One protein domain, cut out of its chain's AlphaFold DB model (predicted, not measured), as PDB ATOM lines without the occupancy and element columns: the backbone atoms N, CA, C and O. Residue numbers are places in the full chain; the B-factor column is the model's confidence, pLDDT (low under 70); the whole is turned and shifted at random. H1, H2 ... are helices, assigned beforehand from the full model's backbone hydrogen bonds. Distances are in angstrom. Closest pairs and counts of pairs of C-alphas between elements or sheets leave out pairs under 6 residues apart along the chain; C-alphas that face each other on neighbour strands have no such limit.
ATOM      1  N   VAL A   4     261.129 204.541 281.502       96.00
ATOM      2  CA  VAL A   4     261.942 205.684 281.058       96.00
ATOM      3  C   VAL A   4     262.938 206.037 282.165       96.00
ATOM      4  O   VAL A   4     262.537 206.095 283.324       96.00
ATOM      5  N   ARG A   5     264.220 206.241 281.829       93.94
ATOM      6  CA  ARG A   5     265.298 206.541 282.801       93.94
ATOM      7  C   ARG A   5     266.094 207.811 282.488       93.94
ATOM      8  O   ARG A   5     266.589 208.458 283.399       93.94
ATOM      9  N   ASP A   6     266.181 208.203 281.220       88.50
ATOM     10  CA  ASP A   6     266.942 209.384 280.791       88.50
ATOM     11  C   ASP A   6     266.115 210.672 280.957       88.50
ATOM     12  O   ASP A   6     265.783 211.354 279.987       88.50
ATOM     13  N   ILE A   7     265.722 210.969 282.198       92.69
ATOM     14  CA  ILE A   7     264.856 212.104 282.533       92.69
ATOM     15  C   ILE A   7     265.711 213.218 283.147       92.69
ATOM     16  O   ILE A   7     266.157 213.082 284.288       92.69
ATOM     17  N   PRO A   8     265.958 214.327 282.428       88.75
ATOM     18  CA  PRO A   8     266.698 215.445 282.992       88.75
ATOM     19  C   PRO A   8     265.841 216.161 284.040       88.75
ATOM     20  O   PRO A   8     264.767 216.676 283.730       88.75
ATOM     21  N   LEU A   9     266.339 216.231 285.274       88.12
ATOM     22  CA  LEU A   9     265.736 217.012 286.351       88.12
ATOM     23  C   LEU A   9     266.591 218.245 286.634       88.12
ATOM     24  O   LEU A   9     267.789 218.138 286.881       88.12
ATOM     25  N   ASN A  10     265.969 219.423 286.607       83.19
ATOM     26  CA  ASN A  10     266.613 220.681 286.975       83.19
ATOM     27  C   ASN A  10     265.762 221.394 288.024       83.19
ATOM     28  O   ASN A  10     264.833 222.127 287.686       83.19
ATOM     29  N   LEU A  11     266.086 221.158 289.292       85.12
ATOM     30  CA  LEU A  11     265.378 221.763 290.409       85.12
ATOM     31  C   LEU A  11     265.859 223.179 290.700       85.12
ATOM     32  O   LEU A  11     267.053 223.462 290.790       85.12
ATOM     33  N   GLN A  12     264.892 224.051 290.934       82.69
ATOM     34  CA  GLN A  12     265.072 225.420 291.376       82.69
ATOM     35  C   GLN A  12     264.736 225.542 292.864       82.69
ATOM     36  O   GLN A  12     263.854 224.862 293.394       82.69
ATOM     37  N   THR A  13     265.372 226.498 293.543       82.81
ATOM     38  CA  THR A  13     265.136 226.792 294.968       82.81
ATOM     39  C   THR A  13     263.648 226.952 295.301       82.81
ATOM     40  O   THR A  13     263.191 226.466 296.332       82.81
ATOM     41  N   ARG A  14     262.860 227.576 294.415       83.44
ATOM     42  CA  ARG A  14     261.415 227.782 294.616       83.44
ATOM     43  C   ARG A  14     260.624 226.476 294.770       83.44
ATOM     44  O   ARG A  14     259.688 226.431 295.562       83.44
ATOM     45  N   GLU A  15     260.991 225.418 294.043       85.44
ATOM     46  CA  GLU A  15     260.276 224.135 294.081       85.44
ATOM     47  C   GLU A  15     260.512 223.439 295.423       85.44
ATOM     48  O   GLU A  15     259.569 222.944 296.046       85.44
ATOM     49  N   VAL A  16     261.750 223.518 295.918       84.88
ATOM     50  CA  VAL A  16     262.149 223.038 297.246       84.88
ATOM     51  C   VAL A  16     261.410 223.801 298.348       84.88
ATOM     52  O   VAL A  16     260.849 223.191 299.259       84.88
ATOM     53  N   LEU A  17     261.352 225.135 298.257       83.62
ATOM     54  CA  LEU A  17     260.658 225.979 299.237       83.62
ATOM     55  C   LEU A  17     259.154 225.687 299.283       83.62
ATOM     56  O   LEU A  17     258.610 225.487 300.371       83.62
ATOM     57  N   ARG A  18     258.505 225.584 298.115       82.94
ATOM     58  CA  ARG A  18     257.078 225.250 297.999       82.94
ATOM     59  C   ARG A  18     256.762 223.937 298.711       82.94
ATOM     60  O   ARG A  18     255.814 223.876 299.491       82.94
ATOM     61  N   ARG A  19     257.564 222.896 298.466       81.94
ATOM     62  CA  ARG A  19     257.391 221.575 299.092       81.94
ATOM     63  C   ARG A  19     257.712 221.562 300.582       81.94
ATOM     64  O   ARG A  19     257.088 220.812 301.323       81.94
ATOM     65  N   SER A  20     258.586 222.457 301.030       76.81
ATOM     66  CA  SER A  20     258.904 222.662 302.448       76.81
ATOM     67  C   SER A  20     257.853 223.500 303.202       76.81
ATOM     68  O   SER A  20     258.065 223.855 304.358       76.81
ATOM     69  N   GLY A  21     256.730 223.862 302.564       81.31
ATOM     70  CA  GLY A  21     255.668 224.677 303.169       81.31
ATOM     71  C   GLY A  21     255.999 226.171 303.278       81.31
ATOM     72  O   GLY A  21     255.286 226.916 303.953       81.31
ATOM     73  N   ILE A  22     257.067 226.625 302.618       80.06
ATOM     74  CA  ILE A  22     257.500 228.022 302.609       80.06
ATOM     75  C   ILE A  22     256.888 228.707 301.385       80.06
ATOM     76  O   ILE A  22     257.047 228.250 300.254       80.06
ATOM     77  N   LYS A  23     256.172 229.818 301.604       77.94
ATOM     78  CA  LYS A  23     255.580 230.596 300.503       77.94
ATOM     79  C   LYS A  23     256.676 231.221 299.647       77.94
ATOM     80  O   LYS A  23     257.679 231.671 300.193       77.94
ATOM     81  N   GLU A  24     256.430 231.327 298.348       67.31
ATOM     82  CA  GLU A  24     257.370 231.878 297.361       67.31
ATOM     83  C   GLU A  24     257.805 233.319 297.697       67.31
ATOM     84  O   GLU A  24     258.975 233.658 297.559       67.31
ATOM     85  N   ASP A  25     256.906 234.119 298.279       68.81
ATOM     86  CA  ASP A  25     257.174 235.512 298.679       68.81
ATOM     87  C   ASP A  25     257.834 235.645 300.067       68.81
ATOM     88  O   ASP A  25     258.003 236.750 300.596       68.81
ATOM     89  N   SER A  26     258.155 234.523 300.720       74.31
ATOM     90  CA  SER A  26     258.773 234.542 302.045       74.31
ATOM     91  C   SER A  26     260.205 235.040 301.924       74.31
ATOM     92  O   SER A  26     261.023 234.436 301.237       74.31
ATOM     93  N   LYS A  27     260.547 236.108 302.652       77.31
ATOM     94  CA  LYS A  27     261.941 236.549 302.777       77.31
ATOM     95  C   LYS A  27     262.738 235.501 303.549       77.31
ATOM     96  O   LYS A  27     262.677 235.456 304.779       77.31
ATOM     97  N   LEU A  28     263.470 234.661 302.826       80.38
ATOM     98  CA  LEU A  28     264.426 233.743 303.419       80.38
ATOM     99  C   LEU A  28     265.658 234.529 303.890       80.38
ATOM    100  O   LEU A  28     266.012 235.571 303.338       80.38
ATOM    101  N   LYS A  29     266.315 234.045 304.944       86.06
ATOM    102  CA  LYS A  29     267.628 234.577 305.319       86.06
ATOM    103  C   LYS A  29     268.665 234.119 304.289       86.06
ATOM    104  O   LYS A  29     268.606 232.972 303.842       86.06
ATOM    105  N   SER A  30     269.632 234.970 303.960       86.38
ATOM    106  CA  SER A  30     270.653 234.684 302.939       86.38
ATOM    107  C   SER A  30     271.479 233.429 303.248       86.38
ATOM    108  O   SER A  30     271.902 232.721 302.332       86.38
ATOM    109  N   GLU A  31     271.673 233.091 304.527       89.62
ATOM    110  CA  GLU A  31     272.367 231.865 304.930       89.62
ATOM    111  C   GLU A  31     271.581 230.602 304.547       89.62
ATOM    112  O   GLU A  31     272.179 229.608 304.134       89.62
ATOM    113  N   MET A  32     270.247 230.648 304.636       87.69
ATOM    114  CA  MET A  32     269.375 229.538 304.244       87.69
ATOM    115  C   MET A  32     269.358 229.352 302.727       87.69
ATOM    116  O   MET A  32     269.462 228.224 302.255       87.69
ATOM    117  N   GLU A  33     269.294 230.443 301.957       88.31
ATOM    118  CA  GLU A  33     269.355 230.386 300.487       88.31
ATOM    119  C   GLU A  33     270.689 229.801 300.021       88.31
ATOM    120  O   GLU A  33     270.731 228.916 299.167       88.31
ATOM    121  N   THR A  34     271.782 230.240 300.653       92.00
ATOM    122  CA  THR A  34     273.127 229.724 300.388       92.00
ATOM    123  C   THR A  34     273.223 228.231 300.702       92.00
ATOM    124  O   THR A  34     273.849 227.484 299.949       92.00
ATOM    125  N   LEU A  35     272.619 227.774 301.804       92.94
ATOM    126  CA  LEU A  35     272.616 226.359 302.171       92.94
ATOM    127  C   LEU A  35     271.820 225.513 301.171       92.94
ATOM    128  O   LEU A  35     272.328 224.486 300.727       92.94
ATOM    129  N   ILE A  36     270.623 225.955 300.774       91.88
ATOM    130  CA  ILE A  36     269.804 225.253 299.772       91.88
ATOM    131  C   ILE A  36     270.546 225.179 298.436       91.88
ATOM    132  O   ILE A  36     270.636 224.103 297.852       91.88
ATOM    133  N   GLY A  37     271.151 226.284 297.986       92.56
ATOM    134  CA  GLY A  37     271.945 226.306 296.756       92.56
ATOM    135  C   GLY A  37     273.122 225.325 296.789       92.56
ATOM    136  O   GLY A  37     273.357 224.612 295.817       92.56
ATOM    137  N   LYS A  38     273.825 225.219 297.926       95.19
ATOM    138  CA  LYS A  38     274.902 224.229 298.112       95.19
ATOM    139  C   LYS A  38     274.389 222.792 298.077       95.19
ATOM    140  O   LYS A  38     275.051 221.938 297.496       95.19
ATOM    141  N   LEU A  39     273.236 222.520 298.689       95.69
ATOM    142  CA  LEU A  39     272.638 221.186 298.665       95.69
ATOM    143  C   LEU A  39     272.192 220.805 297.249       95.69
ATOM    144  O   LEU A  39     272.525 219.714 296.793       95.69
ATOM    145  N   LEU A  40     271.545 221.717 296.517       94.44
ATOM    146  CA  LEU A  40     271.176 221.511 295.111       94.44
ATOM    147  C   LEU A  40     272.401 221.240 294.228       94.44
ATOM    148  O   LEU A  40     272.372 220.325 293.409       94.44
ATOM    149  N   ALA A  41     273.496 221.981 294.422       94.44
ATOM    150  CA  ALA A  41     274.753 221.707 293.729       94.44
ATOM    151  C   ALA A  41     275.287 220.303 294.067       94.44
ATOM    152  O   ALA A  41     275.577 219.532 293.159       94.44
ATOM    153  N   SER A  42     275.311 219.926 295.354       95.00
ATOM    154  CA  SER A  42     275.795 218.603 295.781       95.00
ATOM    155  C   SER A  42     274.976 217.442 295.216       95.00
ATOM    156  O   SER A  42     275.538 216.403 294.898       95.00
ATOM    157  N   VAL A  43     273.663 217.623 295.035       95.38
ATOM    158  CA  VAL A  43     272.791 216.608 294.424       95.38
ATOM    159  C   VAL A  43     273.218 216.311 292.986       95.38
ATOM    160  O   VAL A  43     273.251 215.144 292.594       95.38
ATOM    161  N   ASN A  44     273.583 217.350 292.230       92.25
ATOM    162  CA  ASN A  44     274.077 217.211 290.862       92.25
ATOM    163  C   ASN A  44     275.499 216.637 290.831       92.25
ATOM    164  O   ASN A  44     275.747 215.664 290.126       92.25
ATOM    165  N   ASP A  45     276.414 217.201 291.623       94.81
ATOM    166  CA  ASP A  45     277.825 216.799 291.638       94.81
ATOM    167  C   ASP A  45     277.994 215.329 292.061       94.81
ATOM    168  O   ASP A  45     278.750 214.568 291.450       94.81
ATOM    169  N   GLU A  46     277.251 214.897 293.083       95.62
ATOM    170  CA  GLU A  46     277.288 213.527 293.606       95.62
ATOM    171  C   GLU A  46     276.356 212.559 292.848       95.62
ATOM    172  O   GLU A  46     276.330 211.370 293.168       95.62
ATOM    173  N   HIS A  47     275.619 213.029 291.832       94.00
ATOM    174  CA  HIS A  47     274.673 212.227 291.042       94.00
ATOM    175  C   HIS A  47     273.674 211.449 291.924       94.00
ATOM    176  O   HIS A  47     273.496 210.234 291.783       94.00
ATOM    177  N   LEU A  48     273.039 212.154 292.868       96.00
ATOM    178  CA  LEU A  48     272.140 211.546 293.860       96.00
ATOM    179  C   LEU A  48     270.747 211.211 293.311       96.00
ATOM    180  O   LEU A  48     269.982 210.532 293.994       96.00
ATOM    181  N   LEU A  49     270.410 211.688 292.110       95.75
ATOM    182  CA  LEU A  49     269.132 211.420 291.457       95.75
ATOM    183  C   LEU A  49     269.308 210.388 290.343       95.75
ATOM    184  O   LEU A  49     270.100 210.572 289.422       95.75
ATOM    185  N   GLU A  50     268.508 209.330 290.411       95.75
ATOM    186  CA  GLU A  50     268.390 208.278 289.400       95.75
ATOM    187  C   GLU A  50     266.916 208.151 288.988       95.75
ATOM    188  O   GLU A  50     266.244 207.179 289.350       95.75
ATOM    189  N   PRO A  51     266.366 209.169 288.299       96.50
ATOM    190  CA  PRO A  51     264.950 209.216 287.995       96.50
ATOM    191  C   PRO A  51     264.530 208.065 287.083       96.50
ATOM    192  O   PRO A  51     265.192 207.739 286.099       96.50
ATOM    193  N   ALA A  52     263.392 207.458 287.400       96.75
ATOM    194  CA  ALA A  52     262.776 206.448 286.558       96.75
ATOM    195  C   ALA A  52     261.253 206.536 286.630       96.75
ATOM    196  O   ALA A  52     260.684 206.729 287.703       96.75
ATOM    197  N   GLY A  99     265.352 207.325 292.580       95.88
ATOM    198  CA  GLY A  99     266.400 206.453 293.109       95.88
ATOM    199  C   GLY A  99     266.514 206.498 294.636       95.88
ATOM    200  O   GLY A  99     265.788 207.225 295.311       95.88
ATOM    201  N   GLY A 100     267.416 205.679 295.186       96.88
ATOM    202  CA  GLY A 100     267.620 205.546 296.638       96.88
ATOM    203  C   GLY A 100     268.769 206.385 297.211       96.88
ATOM    204  O   GLY A 100     268.804 206.635 298.412       96.88
ATOM    205  N   LYS A 101     269.694 206.858 296.366       97.88
ATOM    206  CA  LYS A 101     270.940 207.521 296.799       97.88
ATOM    207  C   LYS A 101     270.708 208.786 297.624       97.88
ATOM    208  O   LYS A 101     271.435 209.040 298.583       97.88
ATOM    209  N   LEU A 102     269.703 209.586 297.264       97.06
ATOM    210  CA  LEU A 102     269.363 210.791 298.019       97.06
ATOM    211  C   LEU A 102     268.915 210.446 299.449       97.06
ATOM    212  O   LEU A 102     269.372 211.091 300.388       97.06
ATOM    213  N   GLU A 103     268.103 209.402 299.626       97.19
ATOM    214  CA  GLU A 103     267.610 208.960 300.940       97.19
ATOM    215  C   GLU A 103     268.747 208.437 301.837       97.19
ATOM    216  O   GLU A 103     268.812 208.725 303.037       97.19
ATOM    217  N   GLU A 104     269.709 207.721 301.251       98.12
ATOM    218  CA  GLU A 104     270.925 207.295 301.952       98.12
ATOM    219  C   GLU A 104     271.719 208.506 302.471       98.12
ATOM    220  O   GLU A 104     272.165 208.524 303.622       98.12
ATOM    221  N   LYS A 105     271.840 209.562 301.656       97.88
ATOM    222  CA  LYS A 105     272.512 210.810 302.038       97.88
ATOM    223  C   LYS A 105     271.736 211.599 303.098       97.88
ATOM    224  O   LYS A 105     272.351 212.188 303.990       97.88
ATOM    225  N   VAL A 106     270.404 211.602 303.038       97.75
ATOM    226  CA  VAL A 106     269.545 212.171 304.092       97.75
ATOM    227  C   VAL A 106     269.833 211.472 305.419       97.75
ATOM    228  O   VAL A 106     270.136 212.134 306.417       97.75
ATOM    229  N   THR A 107     269.831 210.138 305.416       97.94
ATOM    230  CA  THR A 107     270.122 209.318 306.601       97.94
ATOM    231  C   THR A 107     271.523 209.599 307.160       97.94
ATOM    232  O   THR A 107     271.686 209.748 308.376       97.94
ATOM    233  N   ASP A 108     272.528 209.751 306.292       98.06
ATOM    234  CA  ASP A 108     273.897 210.114 306.681       98.06
ATOM    235  C   ASP A 108     273.946 211.460 307.429       98.06
ATOM    236  O   ASP A 108     274.530 211.535 308.515       98.06
ATOM    237  N   TYR A 109     273.265 212.501 306.935       98.06
ATOM    238  CA  TYR A 109     273.198 213.797 307.624       98.06
ATOM    239  C   TYR A 109     272.538 213.712 309.002       98.06
ATOM    240  O   TYR A 109     273.034 214.313 309.961       98.06
ATOM    241  N   PHE A 110     271.451 212.948 309.138       96.75
ATOM    242  CA  PHE A 110     270.828 212.726 310.444       96.75
ATOM    243  C   PHE A 110     271.771 211.991 311.404       96.75
ATOM    244  O   PHE A 110     271.890 212.392 312.564       96.75
ATOM    245  N   SER A 111     272.510 210.986 310.923       97.81
ATOM    246  CA  SER A 111     273.488 210.249 311.738       97.81
ATOM    247  C   SER A 111     274.658 211.124 312.213       97.81
ATOM    248  O   SER A 111     275.174 210.940 313.316       97.81
ATOM    249  N   LYS A 112     275.033 212.135 311.419       97.69
ATOM    250  CA  LYS A 112     276.118 213.088 311.704       97.69
ATOM    251  C   LYS A 112     275.689 214.294 312.537       97.69
ATOM    252  O   LYS A 112     276.476 215.218 312.718       97.69
ATOM    253  N   SER A 113     274.472 214.288 313.089       97.12
ATOM    254  CA  SER A 113     273.919 215.423 313.844       97.12
ATOM    255  C   SER A 113     273.823 216.715 313.014       97.12
ATOM    256  O   SER A 113     273.930 217.817 313.550       97.12
ATOM    257  N   GLU A 114     273.550 216.590 311.710       97.31
ATOM    258  CA  GLU A 114     273.272 217.701 310.788       97.31
ATOM    259  C   GLU A 114     271.789 217.704 310.339       97.31
ATOM    260  O   GLU A 114     271.494 217.697 309.140       97.31
ATOM    261  N   PRO A 115     270.811 217.739 311.270       95.12
ATOM    262  CA  PRO A 115     269.401 217.481 310.963       95.12
ATOM    263  C   PRO A 115     268.784 218.512 310.015       95.12
ATOM    264  O   PRO A 115     267.899 218.177 309.236       95.12
ATOM    265  N   LEU A 116     269.259 219.763 310.036       92.38
ATOM    266  CA  LEU A 116     268.787 220.787 309.102       92.38
ATOM    267  C   LEU A 116     269.152 220.437 307.653       92.38
ATOM    268  O   LEU A 116     268.342 220.639 306.757       92.38
ATOM    269  N   ARG A 117     270.357 219.902 307.417       95.06
ATOM    270  CA  ARG A 117     270.761 219.470 306.073       95.06
ATOM    271  C   ARG A 117     269.972 218.251 305.628       95.06
ATOM    272  O   ARG A 117     269.524 218.239 304.489       95.06
ATOM    273  N   GLY A 118     269.769 217.292 306.532       95.75
ATOM    274  CA  GLY A 118     268.917 216.127 306.285       95.75
ATOM    275  C   GLY A 118     267.505 216.541 305.872       95.75
ATOM    276  O   GLY A 118     267.042 216.138 304.814       95.75
ATOM    277  N   LEU A 119     266.869 217.434 306.638       93.00
ATOM    278  CA  LEU A 119     265.525 217.941 306.345       93.00
ATOM    279  C   LEU A 119     265.444 218.694 305.008       93.00
ATOM    280  O   LEU A 119     264.503 218.509 304.244       93.00
ATOM    281  N   LEU A 120     266.417 219.563 304.716       92.62
ATOM    282  CA  LEU A 120     266.430 220.300 303.450       92.62
ATOM    283  C   LEU A 120     266.665 219.372 302.255       92.62
ATOM    284  O   LEU A 120     266.057 219.574 301.207       92.62
ATOM    285  N   LEU A 121     267.529 218.364 302.403       95.38
ATOM    286  CA  LEU A 121     267.790 217.383 301.356       95.38
ATOM    287  C   LEU A 121     266.571 216.482 301.108       95.38
ATOM    288  O   LEU A 121     266.235 216.247 299.953       95.38
ATOM    289  N   ASP A 122     265.858 216.072 302.157       94.56
ATOM    290  CA  ASP A 122     264.569 215.373 302.050       94.56
ATOM    291  C   ASP A 122     263.520 216.227 301.306       94.56
ATOM    292  O   ASP A 122     262.855 215.772 300.371       94.56
ATOM    293  N   GLY A 123     263.462 217.529 301.611       93.19
ATOM    294  CA  GLY A 123     262.649 218.492 300.862       93.19
ATOM    295  C   GLY A 123     263.022 218.584 299.374       93.19
ATOM    296  O   GLY A 123     262.135 218.668 298.520       93.19
ATOM    297  N   ILE A 124     264.318 218.518 299.041       94.94
ATOM    298  CA  ILE A 124     264.802 218.430 297.651       94.94
ATOM    299  C   ILE A 124     264.348 217.114 297.002       94.94
ATOM    300  O   ILE A 124     263.909 217.132 295.852       94.94
ATOM    301  N   GLY A 125     264.394 215.991 297.722       95.12
ATOM    302  CA  GLY A 125     263.883 214.701 297.252       95.12
ATOM    303  C   GLY A 125     262.395 214.766 296.903       95.12
ATOM    304  O   GLY A 125     261.993 214.430 295.789       95.12
ATOM    305  N   SER A 126     261.583 215.321 297.803       93.50
ATOM    306  CA  SER A 126     260.153 215.544 297.565       93.50
ATOM    307  C   SER A 126     259.888 216.439 296.348       93.50
ATOM    308  O   SER A 126     259.017 216.137 295.534       93.50
ATOM    309  N   ALA A 127     260.650 217.524 296.185       93.69
ATOM    310  CA  ALA A 127     260.552 218.389 295.007       93.69
ATOM    311  C   ALA A 127     260.999 217.688 293.709       93.69
ATOM    312  O   ALA A 127     260.451 217.965 292.644       93.69
ATOM    313  N   SER A 128     261.959 216.763 293.794       94.81
ATOM    314  CA  SER A 128     262.456 215.986 292.650       94.81
ATOM    315  C   SER A 128     261.395 215.025 292.118       94.81
ATOM    316  O   SER A 128     261.223 214.924 290.908       94.81
ATOM    317  N   VAL A 129     260.670 214.335 293.009       94.12
ATOM    318  CA  VAL A 129     259.563 213.438 292.628       94.12
ATOM    319  C   VAL A 129     258.437 214.230 291.967       94.12
ATOM    320  O   VAL A 129     257.916 213.821 290.938       94.12
ATOM    321  N   ASP A 130     258.118 215.401 292.512       91.19
ATOM    322  CA  ASP A 130     257.133 216.325 291.947       91.19
ATOM    323  C   ASP A 130     257.430 216.768 290.522       91.19
ATOM    324  O   ASP A 130     256.518 216.959 289.728       91.19
ATOM    325  N   ALA A 131     258.704 216.966 290.199       91.19
ATOM    326  CA  ALA A 131     259.109 217.359 288.858       91.19
ATOM    327  C   ALA A 131     258.898 216.236 287.819       91.19
ATOM    328  O   ALA A 131     258.999 216.499 286.622       91.19
ATOM    329  N   LEU A 132     258.607 215.003 288.260       90.31
ATOM    330  CA  LEU A 132     258.282 213.857 287.404       90.31
ATOM    331  C   LEU A 132     256.772 213.687 287.154       90.31
ATOM    332  O   LEU A 132     256.408 212.832 286.344       90.31
TER     333      LEU A 132
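AT A GLANCE: This is residues 4 to 52 and 99 to 132 of the 133 residues of an uncharacterized protein of marine sediment metagenome (UniProt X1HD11). A helical hairpin, H3 and H4 side by side, is crossed by the long helix H2, which packs on H4, while the short helix H1 packs across the later part of H4, nearly at right angles to both H4 and H2. H4 is the hub, touching the three other helices, and residues 4 to 12 run stretched out to H1 with no named element. The printed part has 83 residues, with four named helices in the order H1, H2, H3, H4 and no named strand; the class is all helix, with 50 of the 83 residues in helices. The whole is compact, with a radius of gyration of the C-alphas of 12.5 A, and its C-alphas span 38 by 30 by 20 A.

HOW THE PARTS SIT: H4, residues 115 to 130, touches H3, residues 101 to 111, at a shallow tilt of 19 degrees, opposite ways. The two form a helical hairpin, and their closest C-alphas, those of Val 106 and Gly 118, are 4.6 A apart. H2, residues 30 to 45, touches H4 at a steep tilt of 61 degrees, the same way, with residues 36 to 40 alone; the closest C-alphas, of Leu 39 and Leu 121, are 6.7 A apart. H1, residues 13 to 19, touches residues 123 to 127 of H4 alone. Their lines are about perpendicular, at 87 degrees, and the closest C-alphas, of Val 16 and Ile 124, are 5.3 A apart. H1 and H2 only just touch, with 3 pairs of C-alphas within 8 A, the closest being those of Thr 13 and Ile 36 at 6.9 A; their lines are about perpendicular, at 85 degrees. H2 and H3 are close but not clearly touching, their closest C-alphas, of Val 43 and Leu 102, being 7.6 A apart. H1 and H3 are apart. The helix packing is mostly crossed: of the 4 touching pairs, 1 is at a shallow tilt. In H1, H2, H3 and H4 every O i to N i+4 pair is within hydrogen-bond range.

IN THESE COORDINATES: H4 measures 22.7 A from first to last C-alpha and ends at C-alpha 130, (257.133, 216.325, 291.947). H2 measures 22.3 A and begins at C-alpha 30, (270.653, 234.684, 302.939). H3 measures 15.4 A. H1 measures 10.2 A and begins at C-alpha 13, (265.136, 226.792, 294.968).

THE WHOLE: The two C-alphas farthest apart, of Val 4 and Lys 29, are 38.2 A apart. Residues 53 to 98 are cut out, and C-alphas 52 and 99 are 7.5 A apart across the cut, which falls in the link from H2 to H3. The link from H3 to H4 is tight and that from H1 to H2 is short. Mean pLDDT of the printed part is 90.9, with residues 24 to 25 of this predicted model under 70.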